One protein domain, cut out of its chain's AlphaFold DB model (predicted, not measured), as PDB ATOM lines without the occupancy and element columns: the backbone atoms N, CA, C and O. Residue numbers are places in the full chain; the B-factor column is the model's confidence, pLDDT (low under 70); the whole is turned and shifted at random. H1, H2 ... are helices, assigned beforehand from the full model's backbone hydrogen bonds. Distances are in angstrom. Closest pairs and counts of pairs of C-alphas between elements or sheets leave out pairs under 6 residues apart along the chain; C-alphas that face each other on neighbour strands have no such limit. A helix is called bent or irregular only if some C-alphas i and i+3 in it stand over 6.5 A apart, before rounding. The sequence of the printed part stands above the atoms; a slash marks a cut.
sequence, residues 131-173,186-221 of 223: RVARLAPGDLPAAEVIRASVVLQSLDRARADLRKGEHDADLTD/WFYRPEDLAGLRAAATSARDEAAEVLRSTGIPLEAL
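Overview. This is residues 131 to 173 and 186 to 221 of the 223 residues of an uncharacterized protein of Curtobacterium sp. MCLR17_042 (UniProt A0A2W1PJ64). Two long helices, H2 and H3, run side by side in opposite ways as a rod, with short H1 packed on H2 near one end. The 79 printed residues hold three named helices, in order H1, H2, H3, and no named strand: all helix. The whole is loose, radius of gyration of the C-alphas 15.2 A, spans 53 by 20 by 17 A.

Arrangement. Start at H1, residues 131 to 135; it touches H2, residues 142 to 169, at residues 145 to 149 alone, closest C-alphas Val 132 and Ser 149, 6.0 A. H2 touches H3, residues 190 to 213, at a shallow tilt of 22 degrees, opposite ways, closest C-alphas Ala 169 and Pro 190, 4.7 A. H1 and H3 are apart. Every O i to N i+4 pair is within hydrogen-bond range in H1 and H2, and 18 of 20 in H3.

Along the chain. Find C-alpha 131 at (128.541, 116.639, 167.911), where H1 begins, 6.5 A long. H2 runs 40.3 A from C-alpha 142. H3 runs 35.6 A to C-alpha 213 at (129.760, 101.202, 172.720); it is only just irregular, C-alphas 191 and 194 being 6.7 A apart.

Size, cuts and confidence. Look from C-alpha 173 to C-alpha 186, 13.6 A across the cut; residues 174 to 185 are not printed. The H1 to H2 link is short. Residues 138, 142, 173 and 186 to 187 are under pLDDT 70.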
ATOM      1  N   ARG A 131     129.208 117.694 168.686       80.31
ATOM      2  CA  ARG A 131     128.541 116.639 167.911       80.31
ATOM      3  C   ARG A 131     128.258 115.411 168.776       80.31
ATOM      4  O   ARG A 131     127.165 114.857 168.685       80.31
ATOM      5  N   VAL A 132     129.189 115.045 169.660       79.06
ATOM      6  CA  VAL A 132     128.995 113.974 170.653       79.06
ATOM      7  C   VAL A 132     127.890 114.357 171.627       79.06
ATOM      8  O   VAL A 132     126.974 113.575 171.839       79.06
ATOM      9  N   ALA A 133     127.912 115.583 172.155       77.62
ATOM     10  CA  ALA A 133     126.889 116.049 173.090       77.62
ATOM     11  C   ALA A 133     125.469 116.045 172.496       77.62
ATOM     12  O   ALA A 133     124.503 115.806 173.212       77.62
ATOM     13  N   ARG A 134     125.339 116.302 171.188       77.50
ATOM     14  CA  ARG A 134     124.055 116.303 170.475       77.50
ATOM     15  C   ARG A 134     123.479 114.902 170.260       77.50
ATOM     16  O   ARG A 134     122.262 114.768 170.190       77.50
ATOM     17  N   LEU A 135     124.336 113.896 170.091       78.94
ATOM     18  CA  LEU A 135     123.927 112.523 169.771       78.94
ATOM     19  C   LEU A 135     123.982 111.572 170.969       78.94
ATOM     20  O   LEU A 135     123.452 110.468 170.882       78.94
ATOM     21  N   ALA A 136     124.620 111.978 172.067       78.75
ATOM     22  CA  ALA A 136     124.725 111.169 173.269       78.75
ATOM     23  C   ALA A 136     123.330 110.843 173.841       78.75
ATOM     24  O   ALA A 136     122.508 111.753 174.004       78.75
ATOM     25  N   PRO A 137     123.062 109.570 174.189       75.56
ATOM     26  CA  PRO A 137     121.879 109.199 174.954       75.56
ATOM     27  C   PRO A 137     121.796 109.985 176.270       75.56
ATOM     28  O   PRO A 137     122.811 110.237 176.920       75.56
ATOM     29  N   GLY A 138     120.585 110.379 176.672       69.50
ATOM     30  CA  GLY A 138     120.379 111.206 177.870       69.50
ATOM     31  C   GLY A 138     120.743 110.511 179.189       69.50
ATOM     32  O   GLY A 138     120.930 111.181 180.199       69.50
ATOM     33  N   ASP A 139     120.846 109.186 179.176       75.88
ATOM     34  CA  ASP A 139     121.253 108.319 180.281       75.88
ATOM     35  C   ASP A 139     122.738 107.915 180.226       75.88
ATOM     36  O   ASP A 139     123.212 107.198 181.111       75.88
ATOM     37  N   LEU A 140     123.490 108.379 179.220       71.06
ATOM     38  CA  LEU A 140     124.894 108.025 179.051       71.06
ATOM     39  C   LEU A 140     125.753 108.625 180.184       71.06
ATOM     40  O   LEU A 140     125.693 109.836 180.433       71.06
ATOM     41  N   PRO A 141     126.606 107.831 180.857       75.69
ATOM     42  CA  PRO A 141     127.490 108.344 181.893       75.69
ATOM     43  C   PRO A 141     128.421 109.444 181.372       75.69
ATOM     44  O   PRO A 141     129.026 109.330 180.305       75.69
ATOM     45  N   ALA A 142     128.644 110.483 182.180       69.25
ATOM     46  CA  ALA A 142     129.514 111.607 181.821       69.25
ATOM     47  C   ALA A 142     130.943 111.174 181.422       69.25
ATOM     48  O   ALA A 142     131.542 111.748 180.513       69.25
ATOM     49  N   ALA A 143     131.483 110.128 182.056       73.94
ATOM     50  CA  ALA A 143     132.790 109.569 181.707       73.94
ATOM     51  C   ALA A 143     132.824 108.988 180.281       73.94
ATOM     52  O   ALA A 143     133.832 109.113 179.583       73.94
ATOM     53  N   GLU A 144     131.721 108.398 179.827       77.50
ATOM     54  CA  GLU A 144     131.593 107.834 178.484       77.50
ATOM     55  C   GLU A 144     131.411 108.930 177.432       77.50
ATOM     56  O   GLU A 144     132.054 108.875 176.387       77.50
ATOM     57  N   VAL A 145     130.658 109.991 177.745       77.19
ATOM     58  CA  VAL A 145     130.549 111.204 176.907       77.19
ATOM     59  C   VAL A 145     131.918 111.871 176.703       77.19
ATOM     60  O   VAL A 145     132.272 112.278 175.590       77.19
ATOM     61  N   ILE A 146     132.717 111.965 177.773       79.06
ATOM     62  CA  ILE A 146     134.093 112.476 177.712       79.06
ATOM     63  C   ILE A 146     134.947 111.579 176.819       79.06
ATOM     64  O   ILE A 146     135.616 112.075 175.916       79.06
ATOM     65  N   ARG A 147     134.908 110.260 177.043       83.69
ATOM     66  CA  ARG A 147     135.687 109.299 176.258       83.69
ATOM     67  C   ARG A 147     135.333 109.379 174.772       83.69
ATOM     68  O   ARG A 147     136.242 109.484 173.954       83.69
ATOM     69  N   ALA A 148     134.041 109.414 174.440       84.00
ATOM     70  CA  ALA A 148     133.529 109.586 173.081       84.00
ATOM     71  C   ALA A 148     134.031 110.890 172.430       84.00
ATOM     72  O   ALA A 148     134.445 110.896 171.272       84.00
ATOM     73  N   SER A 149     134.069 111.987 173.188       83.69
ATOM     74  CA  SER A 149     134.608 113.266 172.702       83.69
ATOM     75  C   SER A 149     136.110 113.219 172.446       83.69
ATOM     76  O   SER A 149     136.578 113.741 171.438       83.69
ATOM     77  N   VAL A 150     136.871 112.583 173.339       86.00
ATOM     78  CA  VAL A 150     138.327 112.461 173.205       86.00
ATOM     79  C   VAL A 150     138.693 111.636 171.976       86.00
ATOM     80  O   VAL A 150     139.545 112.063 171.200       86.00
ATOM     81  N   VAL A 151     138.040 110.490 171.754       91.50
ATOM     82  CA  VAL A 151     138.334 109.661 170.573       91.50
ATOM     83  C   VAL A 151     137.954 110.363 169.270       91.50
ATOM     84  O   VAL A 151     138.710 110.281 168.304       91.50
ATOM     85  N   LEU A 152     136.854 111.127 169.246       88.75
ATOM     86  CA  LEU A 152     136.461 111.895 168.062       88.75
ATOM     87  C   LEU A 152     137.469 113.012 167.748       88.75
ATOM     88  O   LEU A 152     137.888 113.166 166.605       88.75
ATOM     89  N   GLN A 153     137.931 113.742 168.767       88.06
ATOM     90  CA  GLN A 153     138.968 114.766 168.596       88.06
ATOM     91  C   GLN A 153     140.308 114.170 168.144       88.06
ATOM     92  O   GLN A 153     141.028 114.786 167.352       88.06
ATOM     93  N   SER A 154     140.664 112.982 168.638       86.38
ATOM     94  CA  SER A 154     141.858 112.253 168.200       86.38
ATOM     95  C   SER A 154     141.749 111.822 166.739       86.38
ATOM     96  O   SER A 154     142.698 112.014 165.979       86.38
ATOM     97  N   LEU A 155     140.581 111.323 166.322       91.94
ATOM     98  CA  LEU A 155     140.293 110.989 164.929       91.94
ATOM     99  C   LEU A 155     140.404 112.216 164.014       91.94
ATOM    100  O   LEU A 155     141.077 112.155 162.985       91.94
ATOM    101  N   ASP A 156     139.798 113.342 164.390       88.69
ATOM    102  CA  ASP A 156     139.864 114.575 163.599       88.69
ATOM    103  C   ASP A 156     141.287 115.106 163.464       88.69
ATOM    104  O   ASP A 156     141.684 115.543 162.379       88.69
ATOM    105  N   ARG A 157     142.075 115.029 164.543       86.25
ATOM    106  CA  ARG A 157     143.493 115.388 164.513       86.25
ATOM    107  C   ARG A 157     144.266 114.473 163.567       86.25
ATOM    108  O   ARG A 157     144.936 114.982 162.678       86.25
ATOM    109  N   ALA A 158     144.108 113.155 163.681       81.69
ATOM    110  CA  ALA A 158     144.787 112.205 162.799       81.69
ATOM    111  C   ALA A 158     144.417 112.416 161.318       81.69
ATOM    112  O   ALA A 158     145.276 112.343 160.440       81.69
ATOM    113  N   ARG A 159     143.154 112.752 161.024       88.44
ATOM    114  CA  ARG A 159     142.702 113.114 159.668       88.44
ATOM    115  C   ARG A 159     143.301 114.426 159.177       88.44
ATOM    116  O   ARG A 159     143.663 114.525 158.008       88.44
ATOM    117  N   ALA A 160     143.367 115.441 160.034       84.00
ATOM    118  CA  ALA A 160     143.977 116.720 159.690       84.00
ATOM    119  C   ALA A 160     145.475 116.560 159.405       84.00
ATOM    120  O   ALA A 160     145.953 117.086 158.400       84.00
ATOM    121  N   ASP A 161     146.172 115.781 160.229       82.31
ATOM    122  CA  ASP A 161     147.590 115.475 160.060       82.31
ATOM    123  C   ASP A 161     147.831 114.684 158.770       82.31
ATOM    124  O   ASP A 161     148.743 115.022 158.022       82.31
ATOM    125  N   LEU A 162     146.975 113.706 158.445       86.25
ATOM    126  CA  LEU A 162     147.051 112.982 157.173       86.25
ATOM    127  C   LEU A 162     146.825 113.902 155.966       86.25
ATOM    128  O   LEU A 162     147.652 113.904 155.063       86.25
ATOM    129  N   ARG A 163     145.762 114.722 155.956       85.94
ATOM    130  CA  ARG A 163     145.502 115.675 154.854       85.94
ATOM    131  C   ARG A 163     146.660 116.649 154.662       85.94
ATOM    132  O   ARG A 163     147.033 116.962 153.536       85.94
ATOM    133  N   LYS A 164     147.226 117.134 155.769       82.31
ATOM    134  CA  LYS A 164     148.407 117.992 155.745       82.31
ATOM    135  C   LYS A 164     149.625 117.230 155.225       82.31
ATOM    136  O   LYS A 164     150.354 117.774 154.415       82.31
ATOM    137  N   GLY A 165     149.831 115.986 155.650       81.31
ATOM    138  CA  GLY A 165     150.916 115.138 155.167       81.31
ATOM    139  C   GLY A 165     150.829 114.845 153.674       81.31
ATOM    140  O   GLY A 165     151.838 114.923 152.985       81.31
ATOM    141  N   GLU A 166     149.629 114.576 153.161       87.19
ATOM    142  CA  GLU A 166     149.368 114.421 151.726       87.19
ATOM    143  C   GLU A 166     149.670 115.711 150.964       87.19
ATOM    144  O   GLU A 166     150.379 115.674 149.964       87.19
ATOM    145  N   HIS A 167     149.240 116.859 151.488       82.31
ATOM    146  CA  HIS A 167     149.586 118.154 150.909       82.31
ATOM    147  C   HIS A 167     151.100 118.431 150.931       82.31
ATOM    148  O   HIS A 167     151.660 118.888 149.940       82.31
ATOM    149  N   ASP A 168     151.774 118.131 152.045       79.81
ATOM    150  CA  ASP A 168     153.209 118.363 152.230       79.81
ATOM    151  C   ASP A 168     154.061 117.424 151.354       79.81
ATOM    152  O   ASP A 168     155.157 117.796 150.915       79.81
ATOM    153  N   ALA A 169     153.567 116.213 151.071       79.88
ATOM    154  CA  ALA A 169     154.231 115.239 150.210       79.88
ATOM    155  C   ALA A 169     154.348 115.729 148.760       79.88
ATOM    156  O   ALA A 169     155.373 115.468 148.126       79.88
ATOM    157  N   ASP A 170     153.369 116.507 148.292       78.94
ATOM    158  CA  ASP A 170     153.344 117.100 146.951       78.94
ATOM    159  C   ASP A 170     154.220 118.364 146.828       78.94
ATOM    160  O   ASP A 170     154.468 118.853 145.722       78.94
ATOM    161  N   LEU A 171     154.721 118.904 147.945       75.19
ATOM    162  CA  LEU A 171     155.606 120.068 147.934       75.19
ATOM    163  C   LEU A 171     157.013 119.701 147.453       75.19
ATOM    164  O   LEU A 171     157.639 118.753 147.929       75.19
ATOM    165  N   THR A 172     157.555 120.532 146.568       73.00
ATOM    166  CA  THR A 172     158.967 120.475 146.163       73.00
ATOM    167  C   THR A 172     159.894 120.898 147.308       73.00
ATOM    168  O   THR A 172     159.508 121.672 148.186       73.00
ATOM    169  N   ASP A 173     161.161 120.473 147.277       67.88
ATOM    170  CA  ASP A 173     162.155 120.853 148.298       67.88
ATOM    171  C   ASP A 173     162.322 122.378 148.435       67.88
ATOM    172  O   ASP A 173     162.514 122.900 149.536       67.88
ATOM    173  N   TRP A 186     155.922 123.376 160.668       61.94
ATOM    174  CA  TRP A 186     156.446 122.009 160.624       61.94
ATOM    175  C   TRP A 186     155.850 121.314 159.399       61.94
ATOM    176  O   TRP A 186     154.630 121.302 159.275       61.94
ATOM    177  N   PHE A 187     156.675 120.747 158.518       68.88
ATOM    178  CA  PHE A 187     156.239 119.964 157.352       68.88
ATOM    179  C   PHE A 187     156.392 118.473 157.634       68.88
ATOM    180  O   PHE A 187     157.381 118.061 158.242       68.88
ATOM    181  N   TYR A 188     155.433 117.676 157.173       74.81
ATOM    182  CA  TYR A 188     155.609 116.231 157.095       74.81
ATOM    183  C   TYR A 188     156.431 115.878 155.863       74.81
ATOM    184  O   TYR A 188     156.336 116.533 154.821       74.81
ATOM    185  N   ARG A 189     157.257 114.843 155.977       75.44
ATOM    186  CA  ARG A 189     157.990 114.311 154.835       75.44
ATOM    187  C   ARG A 189     157.165 113.226 154.136       75.44
ATOM    188  O   ARG A 189     156.301 112.617 154.770       75.44
ATOM    189  N   PRO A 190     157.441 112.919 152.856       81.56
ATOM    190  CA  PRO A 190     156.772 111.825 152.154       81.56
ATOM    191  C   PRO A 190     156.892 110.477 152.877       81.56
ATOM    192  O   PRO A 190     155.969 109.668 152.824       81.56
ATOM    193  N   GLU A 191     158.001 110.236 153.582       84.00
ATOM    194  CA  GLU A 191     158.227 108.989 154.318       84.00
ATOM    195  C   GLU A 191     157.290 108.842 155.529       84.00
ATOM    196  O   GLU A 191     156.937 107.722 155.903       84.00
ATOM    197  N   ASP A 192     156.828 109.956 156.107       81.69
ATOM    198  CA  ASP A 192     155.921 109.965 157.262       81.69
ATOM    199  C   ASP A 192     154.495 109.543 156.875       81.69
ATOM    200  O   ASP A 192     153.693 109.133 157.716       81.69
ATOM    201  N   LEU A 193     154.168 109.610 155.583       87.38
ATOM    202  CA  LEU A 193     152.809 109.492 155.075       87.38
ATOM    203  C   LEU A 193     152.205 108.097 155.294       87.38
ATOM    204  O   LEU A 193     151.017 107.969 155.596       87.38
ATOM    205  N   ALA A 194     153.023 107.042 155.225       90.50
ATOM    206  CA  ALA A 194     152.587 105.692 155.584       90.50
ATOM    207  C   ALA A 194     152.201 105.592 157.072       90.50
ATOM    208  O   ALA A 194     151.183 104.983 157.407       90.50
ATOM    209  N   GLY A 195     152.972 106.238 157.954       88.12
ATOM    210  CA  GLY A 195     152.687 106.308 159.387       88.12
ATOM    211  C   GLY A 195     151.427 107.119 159.691       88.12
ATOM    212  O   GLY A 195     150.599 106.683 160.486       88.12
ATOM    213  N   LEU A 196     151.231 108.247 159.002       83.50
ATOM    214  CA  LEU A 196     150.026 109.073 159.132       83.50
ATOM    215  C   LEU A 196     148.762 108.327 158.692       83.50
ATOM    216  O   LEU A 196     147.741 108.399 159.373       83.50
ATOM    217  N   ARG A 197     148.829 107.556 157.596       94.06
ATOM    218  CA  ARG A 197     147.713 106.699 157.162       94.06
ATOM    219  C   ARG A 197     147.380 105.642 158.206       94.06
ATOM    220  O   ARG A 197     146.219 105.512 158.576       94.06
ATOM    221  N   ALA A 198     148.389 104.935 158.718       92.06
ATOM    222  CA  ALA A 198     148.190 103.935 159.764       92.06
ATOM    223  C   ALA A 198     147.587 104.548 161.042       92.06
ATOM    224  O   ALA A 198     146.665 103.975 161.618       92.06
ATOM    225  N   ALA A 199     148.050 105.734 161.448       87.75
ATOM    226  CA  ALA A 199     147.511 106.460 162.595       87.75
ATOM    227  C   ALA A 199     146.048 106.882 162.381       87.75
ATOM    228  O   ALA A 199     145.223 106.698 163.273       87.75
ATOM    229  N   ALA A 200     145.702 107.392 161.195       89.94
ATOM    230  CA  ALA A 200     144.327 107.757 160.857       89.94
ATOM    231  C   ALA A 200     143.388 106.541 160.829       89.94
ATOM    232  O   ALA A 200     142.260 106.636 161.313       89.94
ATOM    233  N   THR A 201     143.846 105.396 160.311       95.50
ATOM    234  CA  THR A 201     143.087 104.135 160.349       95.50
ATOM    235  C   THR A 201     142.892 103.653 161.783       95.50
ATOM    236  O   THR A 201     141.758 103.434 162.193       95.50
ATOM    237  N   SER A 202     143.963 103.585 162.580       95.12
ATOM    238  CA  SER A 202     143.882 103.166 163.985       95.12
ATOM    239  C   SER A 202     142.948 104.062 164.801       95.12
ATOM    240  O   SER A 202     142.150 103.559 165.586       95.12
ATOM    241  N   ALA A 203     143.013 105.382 164.604       91.56
ATOM    242  CA  ALA A 203     142.128 106.325 165.282       91.56
ATOM    243  C   ALA A 203     140.667 106.168 164.835       91.56
ATOM    244  O   ALA A 203     139.756 106.366 165.637       91.56
ATOM    245  N   ARG A 204     140.423 105.804 163.564       94.69
ATOM    246  CA  ARG A 204     139.072 105.511 163.062       94.69
ATOM    247  C   ARG A 204     138.516 104.254 163.720       94.69
ATOM    248  O   ARG A 204     137.366 104.280 164.145       94.69
ATOM    249  N   ASP A 205     139.311 103.194 163.812       95.25
ATOM    250  CA  ASP A 205     138.889 101.925 164.407       95.25
ATOM    251  C   ASP A 205     138.575 102.091 165.900       95.25
ATOM    252  O   ASP A 205     137.509 101.674 166.354       95.25
ATOM    253  N   GLU A 206     139.441 102.795 166.637       93.81
ATOM    254  CA  GLU A 206     139.212 103.127 168.047       93.81
ATOM    255  C   GLU A 206     137.950 103.983 168.228       93.81
ATOM    256  O   GLU A 206     137.095 103.670 169.058       93.81
ATOM    257  N   ALA A 207     137.785 105.040 167.425       92.81
ATOM    258  CA  ALA A 207     136.593 105.877 167.486       92.81
ATOM    259  C   ALA A 207     135.325 105.072 167.170       92.81
ATOM    260  O   ALA A 207     134.336 105.197 167.887       92.81
ATOM    261  N   ALA A 208     135.350 104.213 166.149       94.25
ATOM    262  CA  ALA A 208     134.217 103.373 165.778       94.25
ATOM    263  C   ALA A 208     133.843 102.380 166.888       94.25
ATOM    264  O   ALA A 208     132.659 102.150 167.130       94.25
ATOM    265  N   GLU A 209     134.826 101.793 167.572       94.69
ATOM    266  CA  GLU A 209     134.589 100.903 168.709       94.69
ATOM    267  C   GLU A 209     133.954 101.652 169.886       94.69
ATOM    268  O   GLU A 209     132.901 101.252 170.392       94.69
ATOM    269  N   VAL A 210     134.564 102.766 170.295       92.81
ATOM    270  CA  VAL A 210     134.114 103.546 171.450       92.81
ATOM    271  C   VAL A 210     132.744 104.164 171.200       92.81
ATOM    272  O   VAL A 210     131.850 104.012 172.031       92.81
ATOM    273  N   LEU A 211     132.535 104.804 170.054       92.00
ATOM    274  CA  LEU A 211     131.270 105.464 169.743       92.00
ATOM    275  C   LEU A 211     130.121 104.453 169.639       92.00
ATOM    276  O   LEU A 211     129.057 104.673 170.225       92.00
ATOM    277  N   ARG A 212     130.371 103.277 169.040       91.12
ATOM    278  CA  ARG A 212     129.406 102.167 169.016       91.12
ATOM    279  C   ARG A 212     129.044 101.699 170.422       91.12
ATOM    280  O   ARG A 212     127.867 101.475 170.687       91.12
ATOM    281  N   SER A 213     130.023 101.584 171.324       89.25
ATOM    282  CA  SER A 213     129.760 101.202 172.720       89.25
ATOM    283  C   SER A 213     128.890 102.221 173.468       89.25
ATOM    284  O   SER A 213     128.124 101.834 174.340       89.25
ATOM    285  N   THR A 214     128.943 103.496 173.069       84.19
ATOM    286  CA  THR A 214     128.125 104.587 173.628       84.19
ATOM    287  C   THR A 214     126.795 104.824 172.902       84.19
ATOM    288  O   THR A 214     126.075 105.764 173.228       84.19
ATOM    289  N   GLY A 215     126.463 104.009 171.892       85.19
ATOM    290  CA  GLY A 215     125.248 104.179 171.086       85.19
ATOM    291  C   GLY A 215     125.265 105.390 170.144       85.19
ATOM    292  O   GLY A 215     124.222 105.757 169.610       85.19
ATOM    293  N   ILE A 216     126.432 105.999 169.916       85.00
ATOM    294  CA  ILE A 216     126.613 107.133 169.008       85.00
ATOM    295  C   ILE A 216     127.180 106.585 167.688       85.00
ATOM    296  O   ILE A 216     128.299 106.077 167.676       85.00
ATOM    297  N   PRO A 217     126.452 106.636 166.564       86.94
ATOM    298  CA  PRO A 217     126.984 106.156 165.292       86.94
ATOM    299  C   PRO A 217     128.051 107.120 164.762       86.94
ATOM    300  O   PRO A 217     127.804 108.323 164.650       86.94
ATOM    301  N   LEU A 218     129.232 106.593 164.415       89.00
ATOM    302  CA  LEU A 218     130.329 107.390 163.851       89.00
ATOM    303  C   LEU A 218     129.896 108.062 162.540       89.00
ATOM    304  O   LEU A 218     130.243 109.209 162.291       89.00
ATOM    305  N   GLU A 219     129.071 107.388 161.745       88.38
ATOM    306  CA  GLU A 219     128.554 107.874 160.466       88.38
ATOM    307  C   GLU A 219     127.660 109.112 160.624       88.38
ATOM    308  O   GLU A 219     127.554 109.907 159.702       88.38
ATOM    309  N   ALA A 220     127.038 109.315 161.791       82.50
ATOM    310  CA  ALA A 220     126.251 110.521 162.072       82.50
ATOM    311  C   ALA A 220     127.107 111.710 162.548       82.50
ATOM    312  O   ALA A 220     126.582 112.799 162.790       82.50
ATOM    313  N   LEU A 221     128.410 111.490 162.740       81.56
ATOM    314  CA  LEU A 221     129.402 112.496 163.129       81.56
ATOM    315  C   LEU A 221     130.329 112.882 161.963       81.56
ATOM    316  O   LEU A 221     131.078 113.858 162.080       81.56
TER     317      LEU A 221